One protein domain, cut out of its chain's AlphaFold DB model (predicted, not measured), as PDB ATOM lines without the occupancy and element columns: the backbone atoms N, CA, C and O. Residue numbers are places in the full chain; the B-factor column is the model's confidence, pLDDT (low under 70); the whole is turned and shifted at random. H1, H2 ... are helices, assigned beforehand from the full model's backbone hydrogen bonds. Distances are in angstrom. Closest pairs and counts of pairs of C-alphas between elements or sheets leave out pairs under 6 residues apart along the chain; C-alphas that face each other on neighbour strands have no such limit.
ATOM      1  N   VAL A 747      77.812 127.123 137.862       45.19
ATOM      2  CA  VAL A 747      76.784 126.092 137.692       45.19
ATOM      3  C   VAL A 747      76.397 125.585 139.089       45.19
ATOM      4  O   VAL A 747      77.256 125.010 139.778       45.19
ATOM      5  N   PRO A 748      75.148 125.804 139.548       47.41
ATOM      6  CA  PRO A 748      74.746 125.433 140.896       47.41
ATOM      7  C   PRO A 748      74.767 123.907 141.035       47.41
ATOM      8  O   PRO A 748      74.139 123.192 140.258       47.41
ATOM      9  N   GLY A 749      75.519 123.409 142.022       57.06
ATOM     10  CA  GLY A 749      75.655 121.977 142.313       57.06
ATOM     11  C   GLY A 749      77.046 121.368 142.092       57.06
ATOM     12  O   GLY A 749      77.254 120.232 142.508       57.06
ATOM     13  N   ILE A 750      78.017 122.087 141.504       64.44
ATOM     14  CA  ILE A 750      79.411 121.600 141.409       64.44
ATOM     15  C   ILE A 750      80.257 122.173 142.557       64.44
ATOM     16  O   ILE A 750      80.544 123.374 142.605       64.44
ATOM     17  N   ASN A 751      80.692 121.296 143.465       76.06
ATOM     18  CA  ASN A 751      81.443 121.648 144.671       76.06
ATOM     19  C   ASN A 751      82.867 122.148 144.373       76.06
ATOM     20  O   ASN A 751      83.491 121.804 143.367       76.06
ATOM     21  N   ALA A 752      83.438 122.921 145.302       77.31
ATOM     22  CA  ALA A 752      84.782 123.485 145.154       77.31
ATOM     23  C   ALA A 752      85.902 122.422 145.064       77.31
ATOM     24  O   ALA A 752      86.930 122.682 144.439       77.31
ATOM     25  N   SER A 753      85.720 121.226 145.641       78.50
ATOM     26  CA  SER A 753      86.646 120.095 145.454       78.50
ATOM     27  C   SER A 753      86.549 119.505 144.043       78.50
ATOM     28  O   SER A 753      87.568 119.351 143.375       78.50
ATOM     29  N   GLN A 754      85.330 119.284 143.543       80.50
ATOM     30  CA  GLN A 754      85.068 118.798 142.182       80.50
ATOM     31  C   GLN A 754      85.664 119.727 141.111       80.50
ATOM     32  O   GLN A 754      86.350 119.254 140.206       80.50
ATOM     33  N   LYS A 755      85.498 121.054 141.247       80.81
ATOM     34  CA  LYS A 755      86.090 122.048 140.325       80.81
ATOM     35  C   LYS A 755      87.624 121.975 140.271       80.81
ATOM     36  O   LYS A 755      88.201 122.137 139.197       80.81
ATOM     37  N   LYS A 756      88.294 121.704 141.400       83.81
ATOM     38  CA  LYS A 756      89.759 121.522 141.441       83.81
ATOM     39  C   LYS A 756      90.187 120.275 140.664       83.81
ATOM     40  O   LYS A 756      91.093 120.363 139.842       83.81
ATOM     41  N   VAL A 757      89.509 119.149 140.884       87.00
ATOM     42  CA  VAL A 757      89.835 117.862 140.245       87.00
ATOM     43  C   VAL A 757      89.602 117.912 138.739       87.00
ATOM     44  O   VAL A 757      90.498 117.545 137.989       87.00
ATOM     45  N   LEU A 758      88.473 118.465 138.285       84.81
ATOM     46  CA  LEU A 758      88.193 118.658 136.856       84.81
ATOM     47  C   LEU A 758      89.284 119.487 136.156       84.81
ATOM     48  O   LEU A 758      89.702 119.146 135.053       84.81
ATOM     49  N   ASN A 759      89.791 120.542 136.801       84.94
ATOM     50  CA  ASN A 759      90.885 121.335 136.239       84.94
ATOM     51  C   ASN A 759      92.216 120.559 136.207       84.94
ATOM     52  O   ASN A 759      92.921 120.632 135.203       84.94
ATOM     53  N   VAL A 760      92.547 119.783 137.247       86.31
ATOM     54  CA  VAL A 760      93.751 118.925 137.258       86.31
ATOM     55  C   VAL A 760      93.667 117.833 136.184       86.31
ATOM     56  O   VAL A 760      94.623 117.653 135.432       86.31
ATOM     57  N   MET A 761      92.523 117.156 136.057       84.25
ATOM     58  CA  MET A 761      92.289 116.140 135.025       84.25
ATOM     59  C   MET A 761      92.363 116.736 133.615       84.25
ATOM     60  O   MET A 761      93.026 116.157 132.760       84.25
ATOM     61  N   ARG A 762      91.758 117.912 133.376       84.44
ATOM     62  CA  ARG A 762      91.847 118.605 132.081       84.44
ATOM     63  C   ARG A 762      93.300 118.907 131.712       84.44
ATOM     64  O   ARG A 762      93.741 118.506 130.643       84.44
ATOM     65  N   ILE A 763      94.058 119.524 132.623       83.56
ATOM     66  CA  ILE A 763      95.478 119.853 132.412       83.56
ATOM     67  C   ILE A 763      96.312 118.584 132.156       83.56
ATOM     68  O   ILE A 763      97.198 118.587 131.303       83.56
ATOM     69  N   ALA A 764      96.029 117.481 132.856       83.81
ATOM     70  CA  ALA A 764      96.710 116.206 132.637       83.81
ATOM     71  C   ALA A 764      96.383 115.586 131.263       83.81
ATOM     72  O   ALA A 764      97.300 115.137 130.572       83.81
ATOM     73  N   MET A 765      95.117 115.607 130.832       79.94
ATOM     74  CA  MET A 765      94.686 115.079 129.528       79.94
ATOM     75  C   MET A 765      95.178 115.938 128.353       79.94
ATOM     76  O   MET A 765      95.691 115.390 127.378       79.94
ATOM     77  N   GLU A 766      95.150 117.270 128.472       80.81
ATOM     78  CA  GLU A 766      95.767 118.202 127.510       80.81
ATOM     79  C   GLU A 766      97.279 117.941 127.354       80.81
ATOM     80  O   GLU A 766      97.821 117.987 126.247       80.81
ATOM     81  N   GLN A 767      97.961 117.576 128.446       81.31
ATOM     82  CA  GLN A 767      99.370 117.160 128.456       81.31
ATOM     83  C   GLN A 767      99.596 115.687 128.054       81.31
ATOM     84  O   GLN A 767     100.733 115.215 128.107       81.31
ATOM     85  N   LYS A 768      98.545 114.951 127.658       79.94
ATOM     86  CA  LYS A 768      98.550 113.510 127.321       79.94
ATOM     87  C   LYS A 768      99.034 112.579 128.449       79.94
ATOM     88  O   LYS A 768      99.459 111.454 128.194       79.94
ATOM     89  N   ARG A 769      98.956 113.020 129.707       81.50
ATOM     90  CA  ARG A 769      99.377 112.285 130.913       81.50
ATOM     91  C   ARG A 769      98.194 111.542 131.544       81.50
ATOM     92  O   ARG A 769      97.747 111.900 132.632       81.50
ATOM     93  N   VAL A 770      97.703 110.503 130.866       81.88
ATOM     94  CA  VAL A 770      96.513 109.728 131.284       81.88
ATOM     95  C   VAL A 770      96.625 109.237 132.731       81.88
ATOM     96  O   VAL A 770      95.740 109.505 133.535       81.88
ATOM     97  N   GLU A 771      97.750 108.623 133.104       82.25
ATOM     98  CA  GLU A 771      97.988 108.098 134.461       82.25
ATOM     99  C   GLU A 771      97.878 109.170 135.561       82.25
ATOM    100  O   GLU A 771      97.459 108.878 136.680       82.25
ATOM    101  N   ALA A 772      98.220 110.427 135.251       83.31
ATOM    102  CA  ALA A 772      98.085 111.539 136.188       83.31
ATOM    103  C   ALA A 772      96.624 112.002 136.331       83.31
ATOM    104  O   ALA A 772      96.229 112.417 137.420       83.31
ATOM    105  N   ALA A 773      95.817 111.898 135.268       82.25
ATOM    106  CA  ALA A 773      94.377 112.148 135.327       82.25
ATOM    107  C   ALA A 773      93.645 111.042 136.106       82.25
ATOM    108  O   ALA A 773      92.805 111.353 136.948       82.25
ATOM    109  N   GLU A 774      94.006 109.771 135.885       85.81
ATOM    110  CA  GLU A 774      93.463 108.634 136.643       85.81
ATOM    111  C   GLU A 774      93.805 108.752 138.134       85.81
ATOM    112  O   GLU A 774      92.904 108.767 138.970       85.81
ATOM    113  N   LYS A 775      95.083 108.977 138.478       87.44
ATOM    114  CA  LYS A 775      95.506 109.155 139.875       87.44
ATOM    115  C   LYS A 775      94.797 110.326 140.571       87.44
ATOM    116  O   LYS A 775      94.416 110.198 141.731       87.44
ATOM    117  N   ALA A 776      94.606 111.454 139.882       85.12
ATOM    118  CA  ALA A 776      93.900 112.612 140.437       85.12
ATOM    119  C   ALA A 776      92.406 112.337 140.700       85.12
ATOM    120  O   ALA A 776      91.827 112.917 141.620       85.12
ATOM    121  N   PHE A 777      91.786 111.449 139.917       86.25
ATOM    122  CA  PHE A 777      90.423 110.979 140.159       86.25
ATOM    123  C   PHE A 777      90.365 109.995 141.336       86.25
ATOM    124  O   PHE A 777      89.543 110.177 142.233       86.25
ATOM    125  N   ASP A 778      91.269 109.013 141.390       86.00
ATOM    126  CA  ASP A 778      91.325 108.017 142.470       86.00
ATOM    127  C   ASP A 778      91.589 108.662 143.845       86.00
ATOM    128  O   ASP A 778      90.932 108.326 144.834       86.00
ATOM    129  N   GLU A 779      92.487 109.652 143.913       86.62
ATOM    130  CA  GLU A 779      92.766 110.434 145.127       86.62
ATOM    131  C   GLU A 779      91.539 111.255 145.580       86.62
ATOM    132  O   GLU A 779      91.250 111.364 146.779       86.62
ATOM    133  N   TRP A 780      90.746 111.776 144.636       86.44
ATOM    134  CA  TRP A 780      89.479 112.437 144.954       86.44
ATOM    135  C   TRP A 780      88.415 111.457 145.461       86.44
ATOM    136  O   TRP A 780      87.754 111.738 146.462       86.44
ATOM    137  N   VAL A 781      88.273 110.295 144.817       84.75
ATOM    138  CA  VAL A 781      87.343 109.240 145.243       84.75
ATOM    139  C   VAL A 781      87.667 108.788 146.669       84.75
ATOM    140  O   VAL A 781      86.778 108.797 147.519       84.75
ATOM    141  N   ALA A 782      88.935 108.476 146.955       82.31
ATOM    142  CA  ALA A 782      89.383 108.023 148.273       82.31
ATOM    143  C   ALA A 782      89.181 109.075 149.381       82.31
ATOM    144  O   ALA A 782      88.869 108.728 150.518       82.31
ATOM    145  N   THR A 783      89.307 110.367 149.060       79.12
ATOM    146  CA  THR A 783      89.064 111.458 150.023       79.12
ATOM    147  C   THR A 783      87.581 111.786 150.236       79.12
ATOM    148  O   THR A 783      87.258 112.501 151.183       79.12
ATOM    149  N   HIS A 784      86.672 111.275 149.395       72.94
ATOM    150  CA  HIS A 784      85.231 111.576 149.453       72.94
ATOM    151  C   HIS A 784      84.345 110.344 149.758       72.94
ATOM    152  O   HIS A 784      83.120 110.466 149.838       72.94
ATOM    153  N   THR A 785      84.931 109.167 150.005       67.25
ATOM    154  CA  THR A 785      84.243 107.992 150.574       67.25
ATOM    155  C   THR A 785      84.076 108.111 152.095       67.25
ATOM    156  O   THR A 785      84.901 107.620 152.863       67.25
ATOM    157  N   GLY A 786      82.994 108.760 152.536       56.91
ATOM    158  CA  GLY A 786      82.568 108.780 153.945       56.91
ATOM    159  C   GLY A 786      81.939 107.458 154.425       56.91
ATOM    160  O   GLY A 786      81.795 106.512 153.651       56.91
ATOM    161  N   GLN A 787      81.511 107.403 155.694       47.25
ATOM    162  CA  GLN A 787      81.027 106.172 156.356       47.25
ATOM    163  C   GLN A 787      79.791 105.497 155.716       47.25
ATOM    164  O   GLN A 787      79.551 104.326 155.990       47.25
ATOM    165  N   GLU A 788      79.049 106.165 154.822       47.47
ATOM    166  CA  GLU A 788      77.966 105.550 154.021       47.47
ATOM    167  C   GLU A 788      78.466 104.826 152.742       47.47
ATOM    168  O   GLU A 788      77.674 104.333 151.940       47.47
ATOM    169  N   GLY A 789      79.784 104.745 152.517       55.38
ATOM    170  CA  GLY A 789      80.410 103.802 151.578       55.38
ATOM    171  C   GLY A 789      80.289 104.100 150.074       55.38
ATOM    172  O   GLY A 789      80.839 103.346 149.268       55.38
ATOM    173  N   LYS A 790      79.605 105.175 149.655       58.53
ATOM    174  CA  LYS A 790      79.499 105.589 148.239       58.53
ATOM    175  C   LYS A 790      79.617 107.118 148.087       58.53
ATOM    176  O   LYS A 790      78.860 107.835 148.741       58.53
ATOM    177  N   PRO A 791      80.507 107.646 147.220       65.00
ATOM    178  CA  PRO A 791      80.559 109.080 146.939       65.00
ATOM    179  C   PRO A 791      79.339 109.499 146.101       65.00
ATOM    180  O   PRO A 791      78.952 108.806 145.158       65.00
ATOM    181  N   ARG A 792      78.730 110.649 146.419       67.38
ATOM    182  CA  ARG A 792      77.577 111.183 145.669       67.38
ATOM    183  C   ARG A 792      78.044 111.845 144.367       67.38
ATOM    184  O   ARG A 792      78.345 113.037 144.332       67.38
ATOM    185  N   LEU A 793      78.121 111.053 143.298       75.38
ATOM    186  CA  LEU A 793      78.406 111.515 141.938       75.38
ATOM    187  C   LEU A 793      77.181 112.250 141.365       75.38
ATOM    188  O   LEU A 793      76.134 111.645 141.153       75.38
ATOM    189  N   GLY A 794      77.297 113.560 141.134       77.44
ATOM    190  CA  GLY A 794      76.237 114.357 140.504       77.44
ATOM    191  C   GLY A 794      76.314 114.307 138.977       77.44
ATOM    192  O   GLY A 794      77.406 114.399 138.424       77.44
ATOM    193  N   HIS A 795      75.166 114.239 138.296       78.50
ATOM    194  CA  HIS A 795      75.047 114.143 136.829       78.50
ATOM    195  C   HIS A 795      75.977 115.107 136.062       78.50
ATOM    196  O   HIS A 795      76.743 114.691 135.198       78.50
ATOM    197  N   LEU A 796      75.965 116.397 136.421       78.00
ATOM    198  CA  LEU A 796      76.784 117.432 135.769       78.00
ATOM    199  C   LEU A 796      78.293 117.257 136.009       78.00
ATOM    200  O   LEU A 796      79.092 117.626 135.153       78.00
ATOM    201  N   PHE A 797      78.686 116.677 137.147       82.69
ATOM    202  CA  PHE A 797      80.079 116.320 137.415       82.69
ATOM    203  C   PHE A 797      80.494 115.094 136.595       82.69
ATOM    204  O   PHE A 797      81.564 115.117 135.999       82.69
ATOM    205  N   VAL A 798      79.643 114.063 136.501       84.12
ATOM    206  CA  VAL A 798      79.940 112.874 135.684       84.12
ATOM    207  C   VAL A 798      80.064 113.242 134.207       84.12
ATOM    208  O   VAL A 798      81.076 112.878 133.615       84.12
ATOM    209  N   LYS A 799      79.138 114.034 133.633       84.25
ATOM    210  CA  LYS A 799      79.291 114.525 132.250       84.25
ATOM    211  C   LYS A 799      80.638 115.234 132.061       84.25
ATOM    212  O   LYS A 799      81.404 114.827 131.200       84.25
ATOM    213  N   GLN A 800      80.995 116.191 132.922       81.00
ATOM    214  CA  GLN A 800      82.275 116.906 132.788       81.00
ATOM    215  C   GLN A 800      83.517 116.017 132.985       81.00
ATOM    216  O   GLN A 800      84.564 116.323 132.418       81.00
ATOM    217  N   VAL A 801      83.435 114.919 133.748       84.00
ATOM    218  CA  VAL A 801      84.511 113.912 133.811       84.00
ATOM    219  C   VAL A 801      84.581 113.101 132.514       84.00
ATOM    220  O   VAL A 801      85.683 112.864 132.026       84.00
ATOM    221  N   LEU A 802      83.446 112.710 131.923       81.81
ATOM    222  CA  LEU A 802      83.398 111.982 130.647       81.81
ATOM    223  C   LEU A 802      83.882 112.851 129.475       81.81
ATOM    224  O   LEU A 802      84.718 112.392 128.702       81.81
ATOM    225  N   ASP A 803      83.463 114.119 129.405       82.19
ATOM    226  CA  ASP A 803      83.934 115.108 128.420       82.19
ATOM    227  C   ASP A 803      85.473 115.269 128.458       82.19
ATOM    228  O   ASP A 803      86.113 115.508 127.434       82.19
ATOM    229  N   ILE A 804      86.085 115.124 129.644       79.88
ATOM    230  CA  ILE A 804      87.544 115.181 129.847       79.88
ATOM    231  C   ILE A 804      88.217 113.817 129.600       79.88
ATOM    232  O   ILE A 804      89.352 113.777 129.124       79.88
ATOM    233  N   ALA A 805      87.551 112.698 129.894       77.25
ATOM    234  CA  ALA A 805      88.084 111.349 129.682       77.25
ATOM    235  C   ALA A 805      88.096 110.935 128.198       77.25
ATOM    236  O   ALA A 805      89.013 110.230 127.775       77.25
ATOM    237  N   PHE A 806      87.119 111.409 127.417       75.19
ATOM    238  CA  PHE A 806      86.984 111.205 125.967       75.19
ATOM    239  C   PHE A 806      87.505 112.393 125.132       75.19
ATOM    240  O   PHE A 806      87.144 112.532 123.965       75.19
ATOM    241  N   LEU A 807      88.316 113.285 125.717       67.44
ATOM    242  CA  LEU A 807      88.641 114.600 125.149       67.44
ATOM    243  C   LEU A 807      89.339 114.518 123.775       67.44
ATOM    244  O   LEU A 807      90.558 114.363 123.674       67.44
ATOM    245  N   VAL A 808      88.557 114.663 122.700       54.78
ATOM    246  CA  VAL A 808      89.059 114.667 121.321       54.78
ATOM    247  C   VAL A 808      89.809 115.982 121.056       54.78
ATOM    248  O   VAL A 808      89.211 117.056 121.143       54.78
ATOM    249  N   PRO A 809      91.110 115.950 120.706       46.34
ATOM    250  CA  PRO A 809      91.875 117.165 120.459       46.34
ATOM    251  C   PRO A 809      91.388 117.864 119.182       46.34
ATOM    252  O   PRO A 809      91.392 117.283 118.092       46.34
ATOM    253  N   ALA A 810      90.999 119.133 119.319       36.75
ATOM    254  CA  ALA A 810      90.470 119.955 118.233       36.75
ATOM    255  C   ALA A 810      91.470 120.062 117.064       36.75
ATOM    256  O   ALA A 810      92.483 120.753 117.151       36.75
ATOM    257  N   GLY A 811      91.179 119.353 115.969       40.59
ATOM    258  CA  GLY A 811      92.035 119.255 114.779       40.59
ATOM    259  C   GLY A 811      92.218 117.832 114.236       40.59
ATOM    260  O   GLY A 811      92.657 117.672 113.098       40.59
ATOM    261  N   ALA A 812      91.858 116.793 114.998       37.62
ATOM    262  CA  ALA A 812      91.892 115.411 114.518       37.62
ATOM    263  C   ALA A 812      90.746 115.119 113.524       37.62
ATOM    264  O   ALA A 812      89.593 114.942 113.912       37.62
ATOM    265  N   GLY A 813      91.067 115.041 112.228       41.56
ATOM    266  CA  GLY A 813      90.162 114.479 111.217       41.56
ATOM    267  C   GLY A 813      89.941 112.969 111.404       41.56
ATOM    268  O   GLY A 813      90.665 112.324 112.158       41.56
ATOM    269  N   LYS A 814      88.977 112.391 110.669       45.28
ATOM    270  CA  LYS A 814      88.423 111.023 110.845       45.28
ATOM    271  C   LYS A 814      89.416 109.834 110.832       45.28
ATOM    272  O   LYS A 814      88.992 108.708 111.063       45.28
ATOM    273  N   ASN A 815      90.708 110.063 110.590       39.53
ATOM    274  CA  ASN A 815      91.743 109.038 110.409       39.53
ATOM    275  C   ASN A 815      92.878 109.166 111.455       39.53
ATOM    276  O   ASN A 815      94.057 109.113 111.102       39.53
ATOM    277  N   ALA A 816      92.545 109.389 112.730       37.44
ATOM    278  CA  ALA A 816      93.522 109.464 113.822       37.44
ATOM    279  C   ALA A 816      93.749 108.093 114.490       37.44
ATOM    280  O   ALA A 816      92.815 107.314 114.678       37.44
ATOM    281  N   THR A 817      94.996 107.798 114.867       45.84
ATOM    282  CA  THR A 817      95.353 106.611 115.660       45.84
ATOM    283  C   THR A 817      94.897 106.739 117.118       45.84
ATOM    284  O   THR A 817      94.595 107.837 117.581       45.84
ATOM    285  N   ALA A 818      94.828 105.598 117.821       50.41
ATOM    286  CA  ALA A 818      94.193 105.423 119.133       50.41
ATOM    287  C   ALA A 818      94.363 106.620 120.092       50.41
ATOM    288  O   ALA A 818      95.462 106.913 120.568       50.41
ATOM    289  N   LEU A 819      93.246 107.296 120.372       58.53
ATOM    290  CA  LEU A 819      93.196 108.446 121.267       58.53
ATOM    291  C   LEU A 819      93.408 108.006 122.729       58.53
ATOM    292  O   LEU A 819      92.773 107.036 123.157       58.53
ATOM    293  N   PRO A 820      94.260 108.710 123.503       61.00
ATOM    294  CA  PRO A 820      94.534 108.379 124.898       61.00
ATOM    295  C   PRO A 820      93.263 108.521 125.744       61.00
ATOM    296  O   PRO A 820      92.646 109.581 125.758       61.00
ATOM    297  N   CYS A 821      92.888 107.452 126.444       67.25
ATOM    298  CA  CYS A 821      91.613 107.325 127.147       67.25
ATOM    299  C   CYS A 821      91.842 106.841 128.585       67.25
ATOM    300  O   CYS A 821      92.604 105.898 128.805       67.25
ATOM    301  N   ALA A 822      91.185 107.476 129.558       76.75
ATOM    302  CA  ALA A 822      91.278 107.137 130.981       76.75
ATOM    303  C   ALA A 822      90.368 105.942 131.331       76.75
ATOM    304  O   ALA A 822      89.347 106.083 132.013       76.75
ATOM    305  N   SER A 823      90.705 104.759 130.807       76.88
ATOM    306  CA  SER A 823      89.843 103.574 130.879       76.88
ATOM    307  C   SER A 823      89.550 103.116 132.311       76.88
ATOM    308  O   SER A 823      88.452 102.614 132.552       76.88
ATOM    309  N   LYS A 824      90.433 103.349 133.298       81.31
ATOM    310  CA  LYS A 824      90.126 103.017 134.704       81.31
ATOM    311  C   LYS A 824      89.005 103.896 135.265       81.31
ATOM    312  O   LYS A 824      88.103 103.382 135.924       81.31
ATOM    313  N   VAL A 825      89.015 105.195 134.950       83.44
ATOM    314  CA  VAL A 825      87.980 106.154 135.382       83.44
ATOM    315  C   VAL A 825      86.631 105.801 134.755       83.44
ATOM    316  O   VAL A 825      85.619 105.750 135.451       83.44
ATOM    317  N   ILE A 826      86.616 105.476 133.460       83.50
ATOM    318  CA  ILE A 826      85.396 105.063 132.752       83.50
ATOM    319  C   ILE A 826      84.847 103.753 133.334       83.50
ATOM    320  O   ILE A 826      83.671 103.696 133.694       83.50
ATOM    321  N   ARG A 827      85.691 102.731 133.530       84.38
ATOM    322  CA  ARG A 827      85.290 101.459 134.159       84.38
ATOM    323  C   ARG A 827      84.762 101.663 135.580       84.38
ATOM    324  O   ARG A 827      83.766 101.038 135.936       84.38
ATOM    325  N   TYR A 828      85.346 102.571 136.368       84.06
ATOM    326  CA  TYR A 828      84.823 102.938 137.689       84.06
ATOM    327  C   TYR A 828      83.415 103.547 137.596       84.06
ATOM    328  O   TYR A 828      82.512 103.110 138.309       84.06
ATOM    329  N   LEU A 829      83.200 104.529 136.713       83.69
ATOM    330  CA  LEU A 829      81.903 105.198 136.548       83.69
ATOM    331  C   LEU A 829      80.811 104.232 136.050       83.69
ATOM    332  O   LEU A 829      79.692 104.245 136.576       83.69
ATOM    333  N   LEU A 830      81.148 103.348 135.105       84.62
ATOM    334  CA  LEU A 830      80.254 102.302 134.596       84.62
ATOM    335  C   LEU A 830      79.926 101.251 135.667       84.62
ATOM    336  O   LEU A 830      78.756 100.911 135.840       84.62
ATOM    337  N   ALA A 831      80.910 100.800 136.452       85.25
ATOM    338  CA  ALA A 831      80.705  99.858 137.560       85.25
ATOM    339  C   ALA A 831      79.905 100.449 138.741       85.25
ATOM    340  O   ALA A 831      79.455  99.713 139.621       85.25
ATOM    341  N   LYS A 832      79.713 101.776 138.787       82.69
ATOM    342  CA  LYS A 832      78.790 102.449 139.718       82.69
ATOM    343  C   LYS A 832      77.412 102.746 139.114       82.69
ATOM    344  O   LYS A 832      76.590 103.315 139.826       82.69
ATOM    345  N   ALA A 833      77.162 102.374 137.852       81.31
ATOM    346  CA  ALA A 833      75.959 102.733 137.089       81.31
ATOM    347  C   ALA A 833      75.658 104.250 137.131       81.31
ATOM    348  O   ALA A 833      74.511 104.672 137.250       81.31
ATOM    349  N   ALA A 834      76.716 105.072 137.096       79.94
ATOM    350  CA  ALA A 834      76.634 106.529 137.230       79.94
ATOM    351  C   ALA A 834      76.632 107.272 135.879       79.94
ATOM    352  O   ALA A 834      76.573 108.500 135.863       79.94
ATOM    353  N   VAL A 835      76.731 106.534 134.769       83.88
ATOM    354  CA  VAL A 835      76.765 107.033 133.387       83.88
ATOM    355  C   VAL A 835      75.410 106.789 132.729       83.88
ATOM    356  O   VAL A 835      74.803 105.743 132.955       83.88
ATOM    357  N   SER A 836      74.977 107.728 131.894       84.56
ATOM    358  CA  SER A 836      73.849 107.577 130.971       84.56
ATOM    359  C   SER A 836      74.311 107.979 129.561       84.56
ATOM    360  O   SER A 836      75.258 108.761 129.433       84.56
ATOM    361  N   ASP A 837      73.697 107.446 128.505       82.81
ATOM    362  CA  ASP A 837      74.154 107.649 127.118       82.81
ATOM    363  C   ASP A 837      74.115 109.135 126.727       82.81
ATOM    364  O   ASP A 837      75.098 109.691 126.235       82.81
ATOM    365  N   ALA A 838      73.032 109.818 127.115       80.19
ATOM    366  CA  ALA A 838      72.812 111.251 126.898       80.19
ATOM    367  C   ALA A 838      73.853 112.190 127.560       80.19
ATOM    368  O   ALA A 838      73.800 113.407 127.360       80.19
ATOM    369  N   MET A 839      74.806 111.669 128.344       79.19
ATOM    370  CA  MET A 839      75.953 112.458 128.805       79.19
ATOM    371  C   MET A 839      76.962 112.729 127.678       79.19
ATOM    372  O   MET A 839      77.580 113.793 127.681       79.19
ATOM    373  N   VAL A 840      77.121 111.807 126.720       80.12
ATOM    374  CA  VAL A 840      78.201 111.817 125.720       80.12
ATOM    375  C   VAL A 840      77.673 112.230 124.344       80.12
ATOM    376  O   VAL A 840      76.767 111.617 123.785       80.12
ATOM    377  N   GLU A 841      78.267 113.266 123.755       71.38
ATOM    378  CA  GLU A 841      77.874 113.745 122.426       71.38
ATOM    379  C   GLU A 841      78.344 112.770 121.335       71.38
ATOM    380  O   GLU A 841      79.538 112.611 121.093       71.38
ATOM    381  N   GLY A 842      77.383 112.101 120.686       70.44
ATOM    382  CA  GLY A 842      77.631 111.039 119.702       70.44
ATOM    383  C   GLY A 842      77.432 109.607 120.218       70.44
ATOM    384  O   GLY A 842      77.719 108.674 119.469       70.44
ATOM    385  N   GLY A 843      76.930 109.435 121.447       81.19
ATOM    386  CA  GLY A 843      76.623 108.135 122.050       81.19
ATOM    387  C   GLY A 843      77.832 107.478 122.721       81.19
ATOM    388  O   GLY A 843      78.972 107.561 122.252       81.19
ATOM    389  N   LEU A 844      77.592 106.784 123.832       83.38
ATOM    390  CA  LEU A 844      78.627 106.145 124.645       83.38
ATOM    391  C   LEU A 844      79.305 104.985 123.898       83.38
ATOM    392  O   LEU A 844      80.531 104.848 123.913       83.38
ATOM    393  N   ILE A 845      78.513 104.149 123.226       83.50
ATOM    394  CA  ILE A 845      78.995 102.938 122.551       83.50
ATOM    395  C   ILE A 845      79.826 103.244 121.285       83.50
ATOM    396  O   ILE A 845      80.912 102.667 121.155       83.50
ATOM    397  N   PRO A 846      79.428 104.163 120.375       82.31
ATOM    398  CA  PRO A 846      80.263 104.571 119.244       82.31
ATOM    399  C   PRO A 846      81.622 105.137 119.671       82.31
ATOM    400  O   PRO A 846      82.640 104.821 119.045       82.31
ATOM    401  N   VAL A 847      81.656 105.911 120.762       80.69
ATOM    402  CA  VAL A 847      82.892 106.458 121.336       80.69
ATOM    403  C   VAL A 847      83.770 105.340 121.903       80.69
ATOM    404  O   VAL A 847      84.919 105.213 121.476       80.69
ATOM    405  N   LEU A 848      83.245 104.458 122.764       80.81
ATOM    406  CA  LEU A 848      84.001 103.310 123.294       80.81
ATOM    407  C   LEU A 848      84.553 102.402 122.181       80.81
ATOM    408  O   LEU A 848      85.713 101.984 122.246       80.81
ATOM    409  N   ARG A 849      83.777 102.175 121.111       81.19
ATOM    410  CA  ARG A 849      84.217 101.442 119.914       81.19
ATOM    411  C   ARG A 849      85.387 102.131 119.203       81.19
ATOM    412  O   ARG A 849      86.323 101.443 118.798       81.19
ATOM    413  N   SER A 850      85.387 103.462 119.084       77.75
ATOM    414  CA  SER A 850      86.512 104.214 118.495       77.75
ATOM    415  C   SER A 850      87.807 104.123 119.318       77.75
ATOM    416  O   SER A 850      88.895 104.058 118.745       77.75
ATOM    417  N   HIS A 851      87.696 104.020 120.648       71.56
ATOM    418  CA  HIS A 851      88.826 103.787 121.558       71.56
ATOM    419  C   HIS A 851      89.221 102.301 121.698       71.56
ATOM    420  O   HIS A 851      90.223 102.004 122.344       71.56
ATOM    421  N   LYS A 852      88.472 101.376 121.079       74.94
ATOM    422  CA  LYS A 852      88.638  99.910 121.143       74.94
ATOM    423  C   LYS A 852      88.475  99.267 122.533       74.94
ATOM    424  O   LYS A 852      88.791  98.089 122.681       74.94
ATOM    425  N   ASP A 853      87.949  99.971 123.539       79.31
ATOM    426  CA  ASP A 853      87.726  99.392 124.878       79.31
ATOM    427  C   ASP A 853      86.405  98.602 124.931       79.31
ATOM    428  O   ASP A 853      85.388  99.044 125.475       79.31
ATOM    429  N   LEU A 854      86.424  97.407 124.332       78.94
ATOM    430  CA  LEU A 854      85.252  96.534 124.242       78.94
ATOM    431  C   LEU A 854      84.821  95.977 125.609       78.94
ATOM    432  O   LEU A 854      83.636  95.728 125.808       78.94
ATOM    433  N   GLN A 855      85.731  95.856 126.579       81.81
ATOM    434  CA  GLN A 855      85.380  95.455 127.949       81.81
ATOM    435  C   GLN A 855      84.516  96.527 128.632       81.81
ATOM    436  O   GLN A 855      83.500  96.197 129.244       81.81
ATOM    437  N   SER A 856      84.858  97.811 128.469       84.44
ATOM    438  CA  SER A 856      84.003  98.915 128.928       84.44
ATOM    439  C   SER A 856      82.667  98.964 128.179       84.44
ATOM    440  O   SER A 856      81.646  99.264 128.792       84.44
ATOM    441  N   ALA A 857      82.631  98.620 126.886       83.88
ATOM    442  CA  ALA A 857      81.379  98.543 126.127       83.88
ATOM    443  C   ALA A 857      80.454  97.409 126.623       83.88
ATOM    444  O   ALA A 857      79.257  97.626 126.799       83.88
ATOM    445  N   VAL A 858      80.999  96.225 126.926       85.94
ATOM    446  CA  VAL A 858      80.244  95.106 127.525       85.94
ATOM    447  C   VAL A 858      79.725  95.475 128.918       85.94
ATOM    448  O   VAL A 858      78.564  95.210 129.225       85.94
ATOM    449  N   LEU A 859      80.545  96.139 129.741       85.19
ATOM    450  CA  LEU A 859      80.130  96.636 131.057       85.19
ATOM    451  C   LEU A 859      79.027  97.704 130.947       85.19
ATOM    452  O   LEU A 859      78.092  97.691 131.744       85.19
ATOM    453  N   ALA A 860      79.083  98.587 129.945       85.56
ATOM    454  CA  ALA A 860      78.027  99.566 129.694       85.56
ATOM    455  C   ALA A 860      76.685  98.890 129.363       85.56
ATOM    456  O   ALA A 860      75.671  99.262 129.946       85.56
ATOM    457  N   VAL A 861      76.670  97.845 128.524       86.62
ATOM    458  CA  VAL A 861      75.449  97.057 128.234       86.62
ATOM    459  C   VAL A 861      74.890  96.359 129.487       86.62
ATOM    460  O   VAL A 861      73.692  96.100 129.563       86.62
ATOM    461  N   GLN A 862      75.719  96.090 130.502       86.75
ATOM    462  CA  GLN A 862      75.267  95.532 131.785       86.75
ATOM    463  C   GLN A 862      74.690  96.578 132.753       86.75
ATOM    464  O   GLN A 862      73.789  96.241 133.522       86.75
ATOM    465  N   THR A 863      75.206  97.815 132.771       85.81
ATOM    466  CA  THR A 863      74.885  98.795 133.832       85.81
ATOM    467  C   THR A 863      74.110 100.034 133.381       85.81
ATOM    468  O   THR A 863      73.427 100.641 134.209       85.81
ATOM    469  N   VAL A 864      74.170 100.405 132.099       86.19
ATOM    470  CA  VAL A 864      73.543 101.613 131.534       86.19
ATOM    471  C   VAL A 864      72.189 101.251 130.924       86.19
ATOM    472  O   VAL A 864      72.104 100.359 130.083       86.19
TER     473      VAL A 864
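What this domain is: This is residues 747 to 864 of the 1088 residues of an uncharacterized protein of Wolfiporia cocos (strain MD-104) (UniProt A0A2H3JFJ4). Three helical hairpins are stacked one after another, with H1 and H2 at one end, H3 and H4 between, and H5 and H6 at the other end. Most of the touching helices run nearly side by side, and in the long loop from H3 to H4 residues 810 to 815 stick out from the body. The printed part has 118 residues with six named helices, H1 to H6 in order, and no named strand; the class is all helix. The whole is compact, with a radius of gyration of the C-alphas of 14.1 A and spans of 46 by 32 by 26 A.

How they stand to each other: Begin with H1, residues 752 to 766, and H2, residues 770 to 784: this hairpin touches at a shallow tilt of 12 degrees, opposite ways, and its closest C-alphas, those of Met 761 and Ala 773, are 4.5 A apart. Next look at H3, residues 795 to 805, which touches H1 at a shallow tilt of 20 degrees, with the C-alphas of Arg 762 and Ile 804 closest at 5.9 A. H2 and H3 are near each other, with 5 pairs of C-alphas within 10 A. H4, residues 823 to 831, is the hub, touching three helices. It forms a hairpin with H3 at 27 degrees, a shallow tilt, and the closest C-alphas are those of Ala 805 and Ile 826, 7.5 A apart. H2 and H4 only just touch, with 3 pairs of C-alphas within 8 A, through residues 774 to 777 of H2 alone; Glu 774 and Val 825 have the closest C-alphas, 6.1 A apart, at a steep tilt of 38 degrees. H6, residues 854 to 863, touches H4 the same way at a shallow tilt of 19 degrees, the C-alphas of Arg 827 and Ser 856 being closest at 6.0 A. H5, residues 844 to 850, forms a hairpin with H6 at a shallow tilt of 8 degrees, closest at the C-alphas of Leu 848 and Ala 857, 6.1 A. H4 and H5 are apart. In H1 to H6 every O i to N i+4 pair is within hydrogen-bond range.

Where its parts are: Find C-alpha 752 at (84.782, 123.485, 145.154); from there H1 runs 21.4 A to C-alpha 766. H2 measures 21.5 A, H3 15.1 A, H4 11.9 A and H5 10.2 A. H6 runs 14.3 A to C-alpha 863 at (74.885, 98.795, 133.832).

The domain as a whole: The two C-alphas farthest apart, those of Gln 787 and Asn 815, are 47.3 A apart. The printed part has no cut. The links H3 to H4 and H4 to H5 are long. Look for pLDDT under 70 at residues 747 to 750, 785 to 792 and 807 to 821.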